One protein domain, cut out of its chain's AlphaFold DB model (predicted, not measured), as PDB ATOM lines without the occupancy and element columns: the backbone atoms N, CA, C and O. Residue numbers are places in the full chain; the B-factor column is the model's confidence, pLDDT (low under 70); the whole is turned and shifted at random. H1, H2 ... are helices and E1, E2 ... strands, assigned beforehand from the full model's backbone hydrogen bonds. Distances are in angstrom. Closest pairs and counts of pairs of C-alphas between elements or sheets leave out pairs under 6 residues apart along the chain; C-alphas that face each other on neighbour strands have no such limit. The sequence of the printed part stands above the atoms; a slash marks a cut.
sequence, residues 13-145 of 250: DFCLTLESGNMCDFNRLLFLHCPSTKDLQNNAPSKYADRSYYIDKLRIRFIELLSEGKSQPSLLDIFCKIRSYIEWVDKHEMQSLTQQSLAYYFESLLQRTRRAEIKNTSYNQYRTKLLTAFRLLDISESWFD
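Overview. This is residues 13 to 145 of the 250 residues of an uncharacterized protein of Photobacterium damsela subsp. piscicida (UniProt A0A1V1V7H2). The longest helix, H4, runs through the middle, with the helical hairpin H5 and H6 crossing it on one side and the small strand hairpin E1 and E2, with H1 and H2, on the other. H3 runs beside H4, and short H7 folds back on H6 at the end. The printed part has 133 residues and is mostly helix, in the order E1 E2 H1 H2 H3 H4 H5 H6 H7; the two strands are antiparallel. It is compact, with a radius of gyration of the C-alphas of 14.8 A and spans of 39 by 37 by 27 A.

Along the chain. Find C-alpha 15 at (211.186, 308.829, 179.344), where E1, residues 15 to 17, begins. E2 is 23 to 25, H1 26 to 30 and H2 37 to 41. H3, 52 to 67, is 22.9 A long. H4, 72 to 91, runs 28.6 A from (213.868, 312.623, 192.408). H5, 99 to 114, is 22.6 A, H6, 120 to 136, is 24.5 A, and H7, 141 to 144, ends at (207.494, 290.069, 200.685).

Arrangement. Look at E1 and E2: N 16 and O 24 are 3.0 A apart, within hydrogen-bond range. H1 touches H2, closest C-alphas Arg 28 and Thr 37, 6.7 A. H6 is the hub; it touches H4 about perpendicular at 85 degrees, closest C-alphas Ile 78 and Lys 129, 5.2 A. H6 also touches H7, closest C-alphas Leu 131 and Glu 141, 6.8 A. In H2 to H6 every O i to N i+4 pair is within hydrogen-bond range; H1 has 0 of 1, but 2 of 2 O i to N i+3 pairs.

Size, cuts and confidence. The C-alphas farthest apart, Asn 42 and Asp 145, are 41.8 A apart. The printed part has no cut, no link is long, and no printed residue is under 70 in pLDDT.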
ATOM      1  N   ASP A  13     207.240 310.252 175.840       87.69
ATOM      2  CA  ASP A  13     206.348 310.237 177.016       87.69
ATOM      3  C   ASP A  13     206.655 309.128 178.042       87.69
ATOM      4  O   ASP A  13     206.154 309.149 179.172       87.69
ATOM      5  N   PHE A  14     207.436 308.119 177.640       90.38
ATOM      6  CA  PHE A  14     207.905 307.023 178.490       90.38
ATOM      7  C   PHE A  14     209.290 307.288 179.088       90.38
ATOM      8  O   PHE A  14     209.784 306.470 179.864       90.38
ATOM      9  N   CYS A  15     209.912 308.423 178.782       92.06
ATOM     10  CA  CYS A  15     211.186 308.829 179.344       92.06
ATOM     11  C   CYS A  15     211.000 310.018 180.288       92.06
ATOM     12  O   CYS A  15     210.611 311.108 179.891       92.06
ATOM     13  N   LEU A  16     211.317 309.813 181.565       90.62
ATOM     14  CA  LEU A  16     211.224 310.852 182.582       90.62
ATOM     15  C   LEU A  16     212.619 311.391 182.908       90.62
ATOM     16  O   LEU A  16     213.429 310.694 183.526       90.62
ATOM     17  N   THR A  17     212.890 312.634 182.517       89.69
ATOM     18  CA  THR A  17     214.158 313.322 182.805       89.69
ATOM     19  C   THR A  17     214.077 314.054 184.143       89.69
ATOM     20  O   THR A  17     213.143 314.811 184.394       89.69
ATOM     21  N   LEU A  18     215.057 313.815 185.012       87.75
ATOM     22  CA  LEU A  18     215.189 314.443 186.328       87.75
ATOM     23  C   LEU A  18     216.080 315.692 186.230       87.75
ATOM     24  O   LEU A  18     216.938 315.778 185.354       87.75
ATOM     25  N   GLU A  19     215.966 316.621 187.181       81.81
ATOM     26  CA  GLU A  19     216.748 317.876 187.208       81.81
ATOM     27  C   GLU A  19     218.260 317.632 187.244       81.81
ATOM     28  O   GLU A  19     219.046 318.392 186.688       81.81
ATOM     29  N   SER A  20     218.673 316.523 187.861       79.06
ATOM     30  CA  SER A  20     220.073 316.082 187.913       79.06
ATOM     31  C   SER A  20     220.661 315.636 186.562       79.06
ATOM     32  O   SER A  20     221.824 315.244 186.515       79.06
ATOM     33  N   GLY A  21     219.868 315.617 185.485       83.06
ATOM     34  CA  GLY A  21     220.248 315.069 184.177       83.06
ATOM     35  C   GLY A  21     220.144 313.542 184.081       83.06
ATOM     36  O   GLY A  21     220.328 312.977 183.005       83.06
ATOM     37  N   ASN A  22     219.826 312.855 185.184       88.00
ATOM     38  CA  ASN A  22     219.497 311.430 185.167       88.00
ATOM     39  C   ASN A  22     218.113 311.194 184.553       88.00
ATOM     40  O   ASN A  22     217.230 312.043 184.652       88.00
ATOM     41  N   MET A  23     217.895 310.008 183.987       91.38
ATOM     42  CA  MET A  23     216.631 309.646 183.341       91.38
ATOM     43  C   MET A  23     216.095 308.292 183.805       91.38
ATOM     44  O   MET A  23     216.841 307.322 183.960       91.38
ATOM     45  N   CYS A  24     214.778 308.232 183.975       94.25
ATOM     46  CA  CYS A  24     214.006 307.011 184.157       94.25
ATOM     47  C   CYS A  24     213.314 306.684 182.827       94.25
ATOM     48  O   CYS A  24     212.213 307.159 182.556       94.25
ATOM     49  N   ASP A  25     213.986 305.908 181.978       95.31
ATOM     50  CA  ASP A  25     213.455 305.505 180.672       95.31
ATOM     51  C   ASP A  25     212.639 304.208 180.785       95.31
ATOM     52  O   ASP A  25     213.183 303.097 180.769       95.31
ATOM     53  N   PHE A  26     211.320 304.349 180.911       95.69
ATOM     54  CA  PHE A  26     210.384 303.233 181.025       95.69
ATOM     55  C   PHE A  26     210.245 302.440 179.726       95.69
ATOM     56  O   PHE A  26     209.862 301.271 179.799       95.69
ATOM     57  N   ASN A  27     210.619 302.996 178.561       94.00
ATOM     58  CA  ASN A  27     210.628 302.234 177.307       94.00
ATOM     59  C   ASN A  27     211.488 300.981 177.453       94.00
ATOM     60  O   ASN A  27     211.109 299.908 176.999       94.00
ATOM     61  N   ARG A  28     212.611 301.090 178.169       94.50
ATOM     62  CA  ARG A  28     213.535 299.977 178.411       94.50
ATOM     63  C   ARG A  28     212.858 298.801 179.103       94.50
ATOM     64  O   ARG A  28     213.173 297.656 178.805       94.50
ATOM     65  N   LEU A  29     211.910 299.059 180.000       95.50
ATOM     66  CA  LEU A  29     211.225 298.004 180.745       95.50
ATOM     67  C   LEU A  29     210.185 297.256 179.890       95.50
ATOM     68  O   LEU A  29     209.759 296.172 180.277       95.50
ATOM     69  N   LEU A  30     209.793 297.793 178.729       93.75
ATOM     70  CA  LEU A  30     208.846 297.152 177.806       93.75
ATOM     71  C   LEU A  30     209.474 296.031 176.967       93.75
ATOM     72  O   LEU A  30     208.747 295.242 176.373       93.75
ATOM     73  N   PHE A  31     210.802 295.941 176.917       93.44
ATOM     74  CA  PHE A  31     211.524 294.946 176.121       93.44
ATOM     75  C   PHE A  31     212.276 293.969 177.024       93.44
ATOM     76  O   PHE A  31     212.599 294.286 178.174       93.44
ATOM     77  N   LEU A  32     212.548 292.771 176.509       92.69
ATOM     78  CA  LEU A  32     213.378 291.779 177.188       92.69
ATOM     79  C   LEU A  32     214.814 292.294 177.341       92.69
ATOM     80  O   LEU A  32     215.351 292.935 176.439       92.69
ATOM     81  N   HIS A  33     215.428 291.991 178.482       93.25
ATOM     82  CA  HIS A  33     216.792 292.361 178.881       93.25
ATOM     83  C   HIS A  33     217.054 293.867 179.033       93.25
ATOM     84  O   HIS A  33     218.205 294.272 179.176       93.25
ATOM     85  N   CYS A  34     216.008 294.696 179.032       93.75
ATOM     86  CA  CYS A  34     216.094 296.146 179.222       93.75
ATOM     87  C   CYS A  34     217.177 296.843 178.370       93.75
ATOM     88  O   CYS A  34     218.095 297.462 178.940       93.75
ATOM     89  N   PRO A  35     217.060 296.801 177.023       93.44
ATOM     90  CA  PRO A  35     218.019 297.404 176.096       93.44
ATOM     91  C   PRO A  35     218.298 298.869 176.439       93.44
ATOM     92  O   PRO A  35     217.511 299.534 177.126       93.44
ATOM     93  N   SER A  36     219.448 299.385 176.006       92.44
ATOM     94  CA  SER A  36     219.803 300.768 176.318       92.44
ATOM     95  C   SER A  36     218.888 301.753 175.583       92.44
ATOM     96  O   SER A  36     218.350 301.454 174.518       92.44
ATOM     97  N   THR A  37     218.731 302.961 176.130       90.94
ATOM     98  CA  THR A  37     217.977 304.045 175.477       90.94
ATOM     99  C   THR A  37     218.503 304.327 174.071       90.94
ATOM    100  O   THR A  37     217.717 304.501 173.146       90.94
ATOM    101  N   LYS A  38     219.831 304.293 173.886       90.38
ATOM    102  CA  LYS A  38     220.470 304.488 172.578       90.38
ATOM    103  C   LYS A  38     220.079 303.394 171.588       90.38
ATOM    104  O   LYS A  38     219.784 303.699 170.440       90.38
ATOM    105  N   ASP A  39     220.048 302.139 172.031       89.50
ATOM    106  CA  ASP A  39     219.671 301.010 171.174       89.50
ATOM    107  C   ASP A  39     218.210 301.123 170.729       89.50
ATOM    108  O   ASP A  39     217.903 300.925 169.556       89.50
ATOM    109  N   LEU A  40     217.318 301.522 171.641       89.69
ATOM    110  CA  LEU A  40     215.907 301.747 171.324       89.69
ATOM    111  C   LEU A  40     215.701 302.925 170.364       89.69
ATOM    112  O   LEU A  40     214.911 302.811 169.430       89.69
ATOM    113  N   GLN A  41     216.426 304.029 170.554       88.88
ATOM    114  CA  GLN A  41     216.389 305.191 169.656       88.88
ATOM    115  C   GLN A  41     216.940 304.869 168.259       88.88
ATOM    116  O   GLN A  41     216.443 305.390 167.265       88.88
ATOM    117  N   ASN A  42     217.926 303.972 168.175       88.00
ATOM    118  CA  ASN A  42     218.514 303.507 166.918       88.00
ATOM    119  C   ASN A  42     217.741 302.339 166.274       88.00
ATOM    120  O   ASN A  42     218.218 301.763 165.298       88.00
ATOM    121  N   ASN A  43     216.565 301.977 166.801       83.31
ATOM    122  CA  ASN A  43     215.745 300.851 166.338       83.31
ATOM    123  C   ASN A  43     216.493 299.506 166.298       83.31
ATOM    124  O   ASN A  43     216.261 298.675 165.416       83.31
ATOM    125  N   ALA A  44     217.385 299.270 167.264       83.31
ATOM    126  CA  ALA A  44     218.046 297.982 167.412       83.31
ATOM    127  C   ALA A  44     217.011 296.860 167.641       83.31
ATOM    128  O   ALA A  44     216.005 297.076 168.333       83.31
ATOM    129  N   PRO A  45     217.246 295.649 167.103       82.38
ATOM    130  CA  PRO A  45     216.315 294.536 167.232       82.38
ATOM    131  C   PRO A  45     216.116 294.180 168.708       82.38
ATOM    132  O   PRO A  45     217.005 293.642 169.363       82.38
ATOM    133  N   SER A  46     214.931 294.495 169.229       85.88
ATOM    134  CA  SER A  46     214.562 294.301 170.631       85.88
ATOM    135  C   SER A  46     213.239 293.551 170.708       85.88
ATOM    136  O   SER A  46     212.267 293.918 170.046       85.88
ATOM    137  N   LYS A  47     213.187 292.488 171.513       88.94
ATOM    138  CA  LYS A  47     211.976 291.679 171.675       88.94
ATOM    139  C   LYS A  47     211.080 292.296 172.745       88.94
ATOM    140  O   LYS A  47     211.523 292.514 173.869       88.94
ATOM    141  N   TYR A  48     209.831 292.577 172.389       89.25
ATOM    142  CA  TYR A  48     208.842 293.114 173.319       89.25
ATOM    143  C   TYR A  48     208.501 292.089 174.407       89.25
ATOM    144  O   TYR A  48     208.394 290.893 174.128       89.25
ATOM    145  N   ALA A  49     208.334 292.565 175.635       87.75
ATOM    146  CA  ALA A  49     207.913 291.772 176.777       87.75
ATOM    147  C   ALA A  49     206.434 292.043 177.084       87.75
ATOM    148  O   ALA A  49     205.977 293.187 177.049       87.75
ATOM    149  N   ASP A  50     205.681 290.999 177.426       88.25
ATOM    150  CA  ASP A  50     204.253 291.099 177.754       88.25
ATOM    151  C   ASP A  50     204.032 291.647 179.178       88.25
ATOM    152  O   ASP A  50     203.677 290.935 180.114       88.25
ATOM    153  N   ARG A  51     204.368 292.929 179.378       92.31
ATOM    154  CA  ARG A  51     204.274 293.626 180.680       92.31
ATOM    155  C   ARG A  51     203.896 295.103 180.576       92.31
ATOM    156  O   ARG A  51     204.073 295.862 181.525       92.31
ATOM    157  N   SER A  52     203.362 295.515 179.430       92.44
ATOM    158  CA  SER A  52     203.039 296.911 179.104       92.44
ATOM    159  C   SER A  52     202.121 297.584 180.119       92.44
ATOM    160  O   SER A  52     202.392 298.708 180.534       92.44
ATOM    161  N   TYR A  53     201.093 296.860 180.570       93.69
ATOM    162  CA  TYR A  53     200.136 297.309 181.577       93.69
ATOM    163  C   TYR A  53     200.832 297.784 182.859       93.69
ATOM    164  O   TYR A  53     200.585 298.890 183.340       93.69
ATOM    165  N   TYR A  54     201.755 296.980 183.391       94.88
ATOM    166  CA  TYR A  54     202.470 297.317 184.620       94.88
ATOM    167  C   TYR A  54     203.443 298.479 184.423       94.88
ATOM    168  O   TYR A  54     203.554 299.336 185.296       94.88
ATOM    169  N   ILE A  55     204.144 298.527 183.288       95.38
ATOM    170  CA  ILE A  55     205.117 299.592 183.022       95.38
ATOM    171  C   ILE A  55     204.425 300.944 182.852       95.38
ATOM    172  O   ILE A  55     204.898 301.933 183.411       95.38
ATOM    173  N   ASP A  56     203.295 300.993 182.145       94.50
ATOM    174  CA  ASP A  56     202.535 302.234 181.994       94.50
ATOM    175  C   ASP A  56     201.950 302.703 183.334       94.50
ATOM    176  O   ASP A  56     202.108 303.866 183.707       94.50
ATOM    177  N   LYS A  57     201.394 301.780 184.128       96.00
ATOM    178  CA  LYS A  57     200.920 302.079 185.486       96.00
ATOM    179  C   LYS A  57     202.032 302.648 186.370       96.00
ATOM    180  O   LYS A  57     201.839 303.665 187.033       96.00
ATOM    181  N   LEU A  58     203.209 302.022 186.364       96.06
ATOM    182  CA  LEU A  58     204.365 302.482 187.132       96.06
ATOM    183  C   LEU A  58     204.799 303.890 186.712       96.06
ATOM    184  O   LEU A  58     205.062 304.731 187.568       96.06
ATOM    185  N   ARG A  59     204.855 304.147 185.401       95.69
ATOM    186  CA  ARG A  59     205.204 305.451 184.830       95.69
ATOM    187  C   ARG A  59     204.237 306.538 185.299       95.69
ATOM    188  O   ARG A  59     204.693 307.571 185.783       95.69
ATOM    189  N   ILE A  60     202.928 306.291 185.213       95.62
ATOM    190  CA  ILE A  60     201.894 307.228 185.676       95.62
ATOM    191  C   ILE A  60     202.098 307.550 187.162       95.62
ATOM    192  O   ILE A  60     202.205 308.721 187.521       95.62
ATOM    193  N   ARG A  61     202.285 306.531 188.014       96.06
ATOM    194  CA  ARG A  61     202.558 306.742 189.447       96.06
ATOM    195  C   ARG A  61     203.832 307.540 189.707       96.06
ATOM    196  O   ARG A  61     203.886 308.313 190.656       96.06
ATOM    197  N   PHE A  62     204.877 307.362 188.905       95.56
ATOM    198  CA  PHE A  62     206.104 308.151 189.047       95.56
ATOM    199  C   PHE A  62     205.873 309.633 188.735       95.56
ATOM    200  O   PHE A  62     206.404 310.478 189.450       95.56
ATOM    201  N   ILE A  63     205.074 309.939 187.709       94.06
ATOM    202  CA  ILE A  63     204.706 311.316 187.346       94.06
ATOM    203  C   ILE A  63     203.865 311.957 188.458       94.06
ATOM    204  O   ILE A  63     204.171 313.067 188.885       94.06
ATOM    205  N   GLU A  64     202.865 311.238 188.978       95.06
ATOM    206  CA  GLU A  64     202.049 311.690 190.116       95.06
ATOM    207  C   GLU A  64     202.930 312.012 191.331       95.06
ATOM    208  O   GLU A  64     202.916 313.130 191.842       95.06
ATOM    209  N   LEU A  65     203.802 311.082 191.729       94.31
ATOM    210  CA  LEU A  65     204.691 311.274 192.875       94.31
ATOM    211  C   LEU A  65     205.679 312.434 192.692       94.31
ATOM    212  O   LEU A  65     206.054 313.076 193.672       94.31
ATOM    213  N   LEU A  66     206.132 312.696 191.464       92.31
ATOM    214  CA  LEU A  66     206.935 313.884 191.182       92.31
ATOM    215  C   LEU A  66     206.133 315.166 191.383       92.31
ATOM    216  O   LEU A  66     206.648 316.101 191.992       92.31
ATOM    217  N   SER A  67     204.885 315.200 190.909       91.62
ATOM    218  CA  SER A  67     204.002 316.358 191.087       91.62
ATOM    219  C   SER A  67     203.680 316.631 192.563       91.62
ATOM    220  O   SER A  67     203.559 317.783 192.966       91.62
ATOM    221  N   GLU A  68     203.655 315.585 193.392       93.81
ATOM    222  CA  GLU A  68     203.498 315.660 194.851       93.81
ATOM    223  C   GLU A  68     204.786 316.073 195.595       93.81
ATOM    224  O   GLU A  68     204.797 316.174 196.823       93.81
ATOM    225  N   GLY A  69     205.895 316.304 194.885       90.44
ATOM    226  CA  GLY A  69     207.160 316.755 195.473       90.44
ATOM    227  C   GLY A  69     208.050 315.636 196.024       90.44
ATOM    228  O   GLY A  69     208.936 315.890 196.847       90.44
ATOM    229  N   LYS A  70     207.860 314.381 195.598       91.12
ATOM    230  CA  LYS A  70     208.740 313.281 196.014       91.12
ATOM    231  C   LYS A  70     210.160 313.470 195.482       91.12
ATOM    232  O   LYS A  70     210.392 313.844 194.338       91.12
ATOM    233  N   SER A  71     211.132 313.108 196.318       91.75
ATOM    234  CA  SER A  71     212.562 313.155 195.998       91.75
ATOM    235  C   SER A  71     212.902 312.418 194.690       91.75
ATOM    236  O   SER A  71     212.784 311.190 194.609       91.75
ATOM    237  N   GLN A  72     213.409 313.159 193.698       92.12
ATOM    238  CA  GLN A  72     213.868 312.623 192.408       92.12
ATOM    239  C   GLN A  72     214.938 311.521 192.556       92.12
ATOM    240  O   GLN A  72     214.765 310.456 191.956       92.12
ATOM    241  N   PRO A  73     215.988 311.668 193.401       92.75
ATOM    242  CA  PRO A  73     216.934 310.578 193.664       92.75
ATOM    243  C   PRO A  73     216.277 309.302 194.198       92.75
ATOM    244  O   PRO A  73     216.705 308.195 193.876       92.75
ATOM    245  N   SER A  74     215.220 309.438 195.005       93.19
ATOM    246  CA  SER A  74     214.507 308.281 195.552       93.19
ATOM    247  C   SER A  74     213.734 307.527 194.471       93.19
ATOM    248  O   SER A  74     213.721 306.297 194.490       93.19
ATOM    249  N   LEU A  75     213.110 308.244 193.531       95.06
ATOM    250  CA  LEU A  75     212.439 307.643 192.375       95.06
ATOM    251  C   LEU A  75     213.439 306.960 191.441       95.06
ATOM    252  O   LEU A  75     213.204 305.826 191.029       95.06
ATOM    253  N   LEU A  76     214.585 307.595 191.185       95.75
ATOM    254  CA  LEU A  76     215.661 307.003 190.391       95.75
ATOM    255  C   LEU A  76     216.153 305.678 190.989       95.75
ATOM    256  O   LEU A  76     216.326 304.700 190.262       95.75
ATOM    257  N   ASP A  77     216.342 305.610 192.310       95.69
ATOM    258  CA  ASP A  77     216.763 304.369 192.968       95.69
ATOM    259  C   ASP A  77     215.695 303.268 192.840       95.69
ATOM    260  O   ASP A  77     216.028 302.128 192.510       95.69
ATOM    261  N   ILE A  78     214.406 303.605 193.002       97.12
ATOM    262  CA  ILE A  78     213.297 302.658 192.773       97.12
ATOM    263  C   ILE A  78     213.336 302.129 191.333       97.12
ATOM    264  O   ILE A  78     213.327 300.913 191.133       97.12
ATOM    265  N   PHE A  79     213.432 303.020 190.344       97.44
ATOM    266  CA  PHE A  79     213.517 302.653 188.930       97.44
ATOM    267  C   PHE A  79     214.696 301.708 188.660       97.44
ATOM    268  O   PHE A  79     214.522 300.645 188.062       97.44
ATOM    269  N   CYS A  80     215.887 302.033 189.169       96.62
ATOM    270  CA  CYS A  80     217.079 301.201 189.018       96.62
ATOM    271  C   CYS A  80     216.913 299.802 189.633       96.62
ATOM    272  O   CYS A  80     217.384 298.821 189.047       96.62
ATOM    273  N   LYS A  81     216.247 299.677 190.793       97.56
ATOM    274  CA  LYS A  81     216.015 298.367 191.428       97.56
ATOM    275  C   LYS A  81     214.998 297.524 190.662       97.56
ATOM    276  O   LYS A  81     215.248 296.334 190.481       97.56
ATOM    277  N   ILE A  82     213.914 298.126 190.167       97.31
ATOM    278  CA  ILE A  82     212.940 297.439 189.301       97.31
ATOM    279  C   ILE A  82     213.612 296.967 188.015       97.31
ATOM    280  O   ILE A  82     213.451 295.808 187.645       97.31
ATOM    281  N   ARG A  83     214.400 297.831 187.364       97.31
ATOM    282  CA  ARG A  83     215.131 297.471 186.146       97.31
ATOM    283  C   ARG A  83     216.055 296.280 186.382       97.31
ATOM    284  O   ARG A  83     215.996 295.320 185.631       97.31
ATOM    285  N   SER A  84     216.838 296.310 187.463       97.19
ATOM    286  CA  SER A  84     217.742 295.206 187.825       97.19
ATOM    287  C   SER A  84     216.991 293.888 188.054       97.19
ATOM    288  O   SER A  84     217.467 292.828 187.661       97.19
ATOM    289  N   TYR A  85     215.819 293.950 188.697       97.94
ATOM    290  CA  TYR A  85     214.950 292.788 188.889       97.94
ATOM    291  C   TYR A  85     214.430 292.254 187.552       97.94
ATOM    292  O   TYR A  85     214.548 291.062 187.292       97.94
ATOM    293  N   ILE A  86     213.911 293.127 186.687       97.31
ATOM    294  CA  ILE A  86     213.401 292.747 185.366       97.31
ATOM    295  C   ILE A  86     214.508 292.129 184.501       97.31
ATOM    296  O   ILE A  86     214.318 291.042 183.964       97.31
ATOM    297  N   GLU A  87     215.679 292.765 184.427       96.44
ATOM    298  CA  GLU A  87     216.854 292.248 183.709       96.44
ATOM    299  C   GLU A  87     217.239 290.846 184.207       96.44
ATOM    300  O   GLU A  87     217.545 289.954 183.411       96.44
ATOM    301  N   TRP A  88     217.201 290.634 185.526       97.75
ATOM    302  CA  TRP A  88     217.494 289.338 186.123       97.75
ATOM    303  C   TRP A  88     216.434 288.291 185.777       97.75
ATOM    304  O   TRP A  88     216.794 287.172 185.422       97.75
ATOM    305  N   VAL A  89     215.151 288.643 185.840       97.19
ATOM    306  CA  VAL A  89     214.050 287.740 185.483       97.19
ATOM    307  C   VAL A  89     214.139 287.313 184.021       97.19
ATOM    308  O   VAL A  89     214.052 286.120 183.735       97.19
ATOM    309  N   ASP A  90     214.380 288.264 183.117       96.00
ATOM    310  CA  ASP A  90     214.498 287.989 181.684       96.00
ATOM    311  C   ASP A  90     215.680 287.057 181.392       96.00
ATOM    312  O   ASP A  90     215.577 286.160 180.562       96.00
ATOM    313  N   LYS A  91     216.801 287.226 182.108       96.31
ATOM    314  CA  LYS A  91     217.973 286.345 181.994       96.31
ATOM    315  C   LYS A  91     217.679 284.895 182.402       96.31
ATOM    316  O   LYS A  91     218.357 283.991 181.926       96.31
ATOM    317  N   HIS A  92     216.715 284.681 183.290       95.38
ATOM    318  CA  HIS A  92     216.321 283.355 183.775       95.38
ATOM    319  C   HIS A  92     215.049 282.838 183.090       95.38
ATOM    320  O   HIS A  92     214.470 281.866 183.563       95.38
ATOM    321  N   GLU A  93     214.605 283.492 182.008       93.88
ATOM    322  CA  GLU A  93     213.447 283.087 181.198       93.88
ATOM    323  C   GLU A  93     212.151 282.909 182.014       93.88
ATOM    324  O   GLU A  93     211.279 282.107 181.684       93.88
ATOM    325  N   MET A  94     212.006 283.678 183.097       93.81
ATOM    326  CA  MET A  94     210.826 283.638 183.960       93.81
ATOM    327  C   MET A  94     209.837 284.753 183.621       93.81
ATOM    328  O   MET A  94     210.184 285.787 183.051       93.81
ATOM    329  N   GLN A  95     208.587 284.586 184.053       92.19
ATOM    330  CA  GLN A  95     207.594 285.651 183.977       92.19
ATOM    331  C   GLN A  95     207.847 286.713 185.061       92.19
ATOM    332  O   GLN A  95     207.854 286.418 186.262       92.19
ATOM    333  N   SER A  96     208.036 287.964 184.636       91.19
ATOM    334  CA  SER A  96     208.230 289.114 185.530       91.19
ATOM    335  C   SER A  96     206.964 289.509 186.276       91.19
ATOM    336  O   SER A  96     205.866 289.303 185.770       91.19
ATOM    337  N   LEU A  97     207.143 290.152 187.437       92.25
ATOM    338  CA  LEU A  97     206.065 290.676 188.284       92.25
ATOM    339  C   LEU A  97     205.141 289.574 188.828       92.25
ATOM    340  O   LEU A  97     203.940 289.769 188.985       92.25
ATOM    341  N   THR A  98     205.724 288.420 189.156       94.25
ATOM    342  CA  THR A  98     205.043 287.296 189.809       94.25
ATOM    343  C   THR A  98     205.666 287.023 191.176       94.25
ATOM    344  O   THR A  98     206.844 287.315 191.405       94.25
ATOM    345  N   GLN A  99     204.893 286.437 192.095       95.31
ATOM    346  CA  GLN A  99     205.396 286.070 193.424       95.31
ATOM    347  C   GLN A  99     206.582 285.100 193.326       95.31
ATOM    348  O   GLN A  99     207.562 285.229 194.056       95.31
ATOM    349  N   GLN A 100     206.516 284.164 192.375       95.94
ATOM    350  CA  GLN A 100     207.576 283.195 192.122       95.94
ATOM    351  C   GLN A 100     208.872 283.882 191.682       95.94
ATOM    352  O   GLN A 100     209.907 283.691 192.319       95.94
ATOM    353  N   SER A 101     208.841 284.708 190.631       96.12
ATOM    354  CA  SER A 101     210.064 285.348 190.129       96.12
ATOM    355  C   SER A 101     210.669 286.323 191.139       96.12
ATOM    356  O   SER A 101     211.892 286.440 191.218       96.12
ATOM    357  N   LEU A 102     209.837 286.975 191.960       97.06
ATOM    358  CA  LEU A 102     210.288 287.788 193.087       97.06
ATOM    359  C   LEU A 102     211.044 286.944 194.127       97.06
ATOM    360  O   LEU A 102     212.157 287.306 194.507       97.06
ATOM    361  N   ALA A 103     210.480 285.813 194.556       96.81
ATOM    362  CA  ALA A 103     211.115 284.927 195.532       96.81
ATOM    363  C   ALA A 103     212.467 284.396 195.025       96.81
ATOM    364  O   ALA A 103     213.473 284.498 195.727       96.81
ATOM    365  N   TYR A 104     212.521 283.921 193.776       97.62
ATOM    366  CA  TYR A 104     213.767 283.458 193.158       97.62
ATOM    367  C   TYR A 104     214.809 284.576 193.019       97.62
ATOM    368  O   TYR A 104     215.999 284.346 193.251       97.62
ATOM    369  N   TYR A 105     214.381 285.802 192.702       98.12
ATOM    370  CA  TYR A 105     215.285 286.947 192.654       98.12
ATOM    371  C   TYR A 105     215.923 287.219 194.019       98.12
ATOM    372  O   TYR A 105     217.144 287.373 194.104       98.12
ATOM    373  N   PHE A 106     215.131 287.231 195.092       98.12
ATOM    374  CA  PHE A 106     215.650 287.469 196.439       98.12
ATOM    375  C   PHE A 106     216.496 286.321 196.976       98.12
ATOM    376  O   PHE A 106     217.499 286.595 197.633       98.12
ATOM    377  N   GLU A 107     216.186 285.070 196.632       97.62
ATOM    378  CA  GLU A 107     217.079 283.946 196.923       97.62
ATOM    379  C   GLU A 107     218.429 284.143 196.221       97.62
ATOM    380  O   GLU A 107     219.482 284.031 196.846       97.62
ATOM    381  N   SER A 108     218.430 284.557 194.948       97.62
ATOM    382  CA  SER A 108     219.678 284.843 194.232       97.62
ATOM    383  C   SER A 108     220.490 285.963 194.899       97.62
ATOM    384  O   SER A 108     221.707 285.835 195.043       97.62
ATOM    385  N   LEU A 109     219.838 287.037 195.365       97.75
ATOM    386  CA  LEU A 109     220.506 288.122 196.086       97.75
ATOM    387  C   LEU A 109     221.053 287.638 197.430       97.75
ATOM    388  O   LEU A 109     222.182 287.976 197.769       97.75
ATOM    389  N   LEU A 110     220.302 286.811 198.156       97.38
ATOM    390  CA  LEU A 110     220.739 286.228 199.420       97.38
ATOM    391  C   LEU A 110     221.991 285.363 199.233       97.38
ATOM    392  O   LEU A 110     222.935 285.460 200.016       97.38
ATOM    393  N   GLN A 111     222.048 284.569 198.164       96.88
ATOM    394  CA  GLN A 111     223.235 283.782 197.822       96.88
ATOM    395  C   GLN A 111     224.441 284.671 197.489       96.88
ATOM    396  O   GLN A 111     225.556 284.381 197.918       96.88
ATOM    397  N   ARG A 112     224.233 285.789 196.780       96.88
ATOM    398  CA  ARG A 112     225.295 286.781 196.522       96.88
ATOM    399  C   ARG A 112     225.795 287.430 197.810       96.88
ATOM    400  O   ARG A 112     226.995 287.631 197.968       96.88
ATOM    401  N   THR A 113     224.895 287.709 198.750       95.44
ATOM    402  CA  THR A 113     225.249 288.219 200.077       95.44
ATOM    403  C   THR A 113     226.056 287.202 200.882       95.44
ATOM    404  O   THR A 113     227.085 287.555 201.448       95.44
ATOM    405  N   ARG A 114     225.664 285.920 200.873       94.56
ATOM    406  CA  ARG A 114     226.420 284.831 201.522       94.56
ATOM    407  C   ARG A 114     227.828 284.661 200.946       94.56
ATOM    408  O   ARG A 114     228.741 284.303 201.679       94.56
ATOM    409  N   ARG A 115     228.010 284.948 199.653       96.19
ATOM    410  CA  ARG A 115     229.322 284.981 198.981       96.19
ATOM    411  C   ARG A 115     230.083 286.303 199.158       96.19
ATOM    412  O   ARG A 115     231.119 286.479 198.529       96.19
ATOM    413  N   ALA A 116     229.576 287.226 199.978       92.50
ATOM    414  CA  ALA A 116     230.136 288.559 200.202       92.50
ATOM    415  C   ALA A 116     230.292 289.420 198.926       92.50
ATOM    416  O   ALA A 116     231.067 290.373 198.904       92.50
ATOM    417  N   GLU A 117     229.529 289.136 197.865       95.12
ATOM    418  CA  GLU A 117     229.533 289.947 196.636       95.12
ATOM    419  C   GLU A 117     228.761 291.263 196.808       95.12
ATOM    420  O   GLU A 117     229.019 292.250 196.119       95.12
ATOM    421  N   ILE A 118     227.760 291.263 197.693       94.88
ATOM    422  CA  ILE A 118     226.956 292.433 198.045       94.88
ATOM    423  C   ILE A 118     226.758 292.486 199.559       94.88
ATOM    424  O   ILE A 118     226.673 291.451 200.215       94.88
ATOM    425  N   LYS A 119     226.612 293.695 200.104       94.00
ATOM    426  CA  LYS A 119     226.332 293.902 201.531       94.00
ATOM    427  C   LYS A 119     224.871 293.582 201.869       94.00
ATOM    428  O   LYS A 119     223.971 293.821 201.060       94.00
ATOM    429  N   ASN A 120     224.611 293.182 203.108       95.25
ATOM    430  CA  ASN A 120     223.299 293.087 203.748       95.25
ATOM    431  C   ASN A 120     222.507 294.389 203.585       95.25
ATOM    432  O   ASN A 120     221.306 294.379 203.313       95.25
ATOM    433  N   THR A 121     223.182 295.538 203.696       93.56
ATOM    434  CA  THR A 121     222.566 296.852 203.471       93.56
ATOM    435  C   THR A 121     222.078 297.020 202.033       93.56
ATOM    436  O   THR A 121     220.974 297.522 201.832       93.56
ATOM    437  N   SER A 122     222.838 296.548 201.041       95.00
ATOM    438  CA  SER A 122     222.431 296.556 199.633       95.00
ATOM    439  C   SER A 122     221.251 295.620 199.383       95.00
ATOM    440  O   SER A 122     220.281 296.031 198.750       95.00
ATOM    441  N   TYR A 123     221.278 294.398 199.925       97.19
ATOM    442  CA  TYR A 123     220.146 293.466 199.863       97.19
ATOM    443  C   TYR A 123     218.861 294.105 200.424       97.19
ATOM    444  O   TYR A 123     217.818 294.120 199.765       97.19
ATOM    445  N   ASN A 124     218.947 294.729 201.603       96.31
ATOM    446  CA  ASN A 124     217.803 295.392 202.229       96.31
ATOM    447  C   ASN A 124     217.302 296.589 201.408       96.31
ATOM    448  O   ASN A 124     216.097 296.826 201.351       96.31
ATOM    449  N   GLN A 125     218.194 297.320 200.728       95.75
ATOM    450  CA  GLN A 125     217.790 298.367 199.785       95.75
ATOM    451  C   GLN A 125     216.972 297.787 198.625       95.75
ATOM    452  O   GLN A 125     215.904 298.322 198.334       95.75
ATOM    453  N   TYR A 126     217.402 296.677 198.007       97.31
ATOM    454  CA  TYR A 126     216.591 295.992 196.989       97.31
ATOM    455  C   TYR A 126     215.208 295.624 197.534       97.31
ATOM    456  O   TYR A 126     214.209 295.934 196.886       97.31
ATOM    457  N   ARG A 127     215.139 295.051 198.745       97.31
ATOM    458  CA  ARG A 127     213.875 294.690 199.412       97.31
ATOM    459  C   ARG A 127     212.947 295.887 199.571       97.31
ATOM    460  O   ARG A 127     211.821 295.854 199.087       97.31
ATOM    461  N   THR A 128     213.414 296.964 200.197       96.88
ATOM    462  CA  THR A 128     212.588 298.151 200.453       96.88
ATOM    463  C   THR A 128     212.139 298.835 199.160       96.88
ATOM    464  O   THR A 128     210.983 299.255 199.053       96.88
ATOM    465  N   LYS A 129     213.024 298.960 198.163       97.25
ATOM    466  CA  LYS A 129     212.690 299.630 196.898       97.25
ATOM    467  C   LYS A 129     211.752 298.807 196.022       97.25
ATOM    468  O   LYS A 129     210.826 299.388 195.467       97.25
ATOM    469  N   LEU A 130     211.932 297.487 195.943       97.38
ATOM    470  CA  LEU A 130     210.999 296.618 195.223       97.38
ATOM    471  C   LEU A 130     209.649 296.513 195.930       97.38
ATOM    472  O   LEU A 130     208.633 296.555 195.252       97.38
ATOM    473  N   LEU A 131     209.608 296.489 197.265       97.38
ATOM    474  CA  LEU A 131     208.340 296.582 197.997       97.38
ATOM    475  C   LEU A 131     207.600 297.877 197.643       97.38
ATOM    476  O   LEU A 131     206.409 297.861 197.343       97.38
ATOM    477  N   THR A 132     208.323 299.000 197.610       96.62
ATOM    478  CA  THR A 132     207.747 300.296 197.222       96.62
ATOM    479  C   THR A 132     207.242 300.258 195.781       96.62
ATOM    480  O   THR A 132     206.133 300.698 195.514       96.62
ATOM    481  N   ALA A 133     208.027 299.705 194.858       96.38
ATOM    482  CA  ALA A 133     207.645 299.542 193.462       96.38
ATOM    483  C   ALA A 133     206.373 298.705 193.278       96.38
ATOM    484  O   ALA A 133     205.477 299.099 192.541       96.38
ATOM    485  N   PHE A 134     206.294 297.564 193.961       95.88
ATOM    486  CA  PHE A 134     205.171 296.637 193.867       95.88
ATOM    487  C   PHE A 134     203.909 297.246 194.483       95.88
ATOM    488  O   PHE A 134     202.833 297.106 193.909       95.88
ATOM    489  N   ARG A 135     204.050 298.034 195.557       95.75
ATOM    490  CA  ARG A 135     202.956 298.846 196.100       95.75
ATOM    491  C   ARG A 135     202.416 299.846 195.074       95.75
ATOM    492  O   ARG A 135     201.208 299.969 194.946       95.75
ATOM    493  N   LEU A 136     203.277 300.521 194.302       95.44
ATOM    494  CA  LEU A 136     202.831 301.436 193.230       95.44
ATOM    495  C   LEU A 136     202.077 300.715 192.101       95.44
ATOM    496  O   LEU A 136     201.297 301.332 191.378       95.44
ATOM    497  N   LEU A 137     202.299 299.410 191.950       95.06
ATOM    498  CA  LEU A 137     201.590 298.559 190.998       95.06
ATOM    499  C   LEU A 137     200.291 297.967 191.568       95.06
ATOM    500  O   LEU A 137     199.597 297.256 190.840       95.06
ATOM    501  N   ASP A 138     199.937 298.278 192.818       94.00
ATOM    502  CA  ASP A 138     198.858 297.649 193.594       94.00
ATOM    503  C   ASP A 138     199.021 296.120 193.725       94.00
ATOM    504  O   ASP A 138     198.046 295.370 193.778       94.00
ATOM    505  N   ILE A 139     200.268 295.637 193.760       93.44
ATOM    506  CA  ILE A 139     200.589 294.233 194.039       93.44
ATOM    507  C   ILE A 139     200.670 294.036 195.557       93.44
ATOM    508  O   ILE A 139     201.211 294.877 196.276       93.44
ATOM    509  N   SER A 140     200.143 292.908 196.042       92.12
ATOM    510  CA  SER A 140     200.075 292.603 197.473       92.12
ATOM    511  C   SER A 140     201.454 292.606 198.139       92.12
ATOM    512  O   SER A 140     202.378 291.919 197.702       92.12
ATOM    513  N   GLU A 141     201.565 293.319 199.262       91.81
ATOM    514  CA  GLU A 141     202.780 293.348 200.087       91.81
ATOM    515  C   GLU A 141     203.117 291.980 200.688       91.81
ATOM    516  O   GLU A 141     204.287 291.712 200.956       91.81
ATOM    517  N   SER A 142     202.122 291.091 200.797       94.12
ATOM    518  CA  SER A 142     202.286 289.727 201.315       94.12
ATOM    519  C   SER A 142     203.317 288.899 200.542       94.12
ATOM    520  O   SER A 142     203.917 287.963 201.068       94.12
ATOM    521  N   TRP A 143     203.607 289.271 199.289       95.19
ATOM    522  CA  TRP A 143     204.653 288.630 198.493       95.19
ATOM    523  C   TRP A 143     206.056 288.814 199.094       95.19
ATOM    524  O   TRP A 143     206.962 288.048 198.766       95.19
ATOM    525  N   PHE A 144     206.239 289.796 199.984       95.56
ATOM    526  CA  PHE A 144     207.494 290.069 200.685       95.56
ATOM    527  C   PHE A 144     207.564 289.465 202.093       95.56
ATOM    528  O   PHE A 144     208.624 289.567 202.723       95.56
ATOM    529  N   ASP A 145     206.499 288.826 202.586       93.19
ATOM    530  CA  ASP A 145     206.446 288.278 203.951       93.19
ATOM    531  C   ASP A 145     207.493 287.178 204.153       93.19
ATOM    532  O   ASP A 145     208.215 287.165 205.148       93.19
TER     533      ASP A 145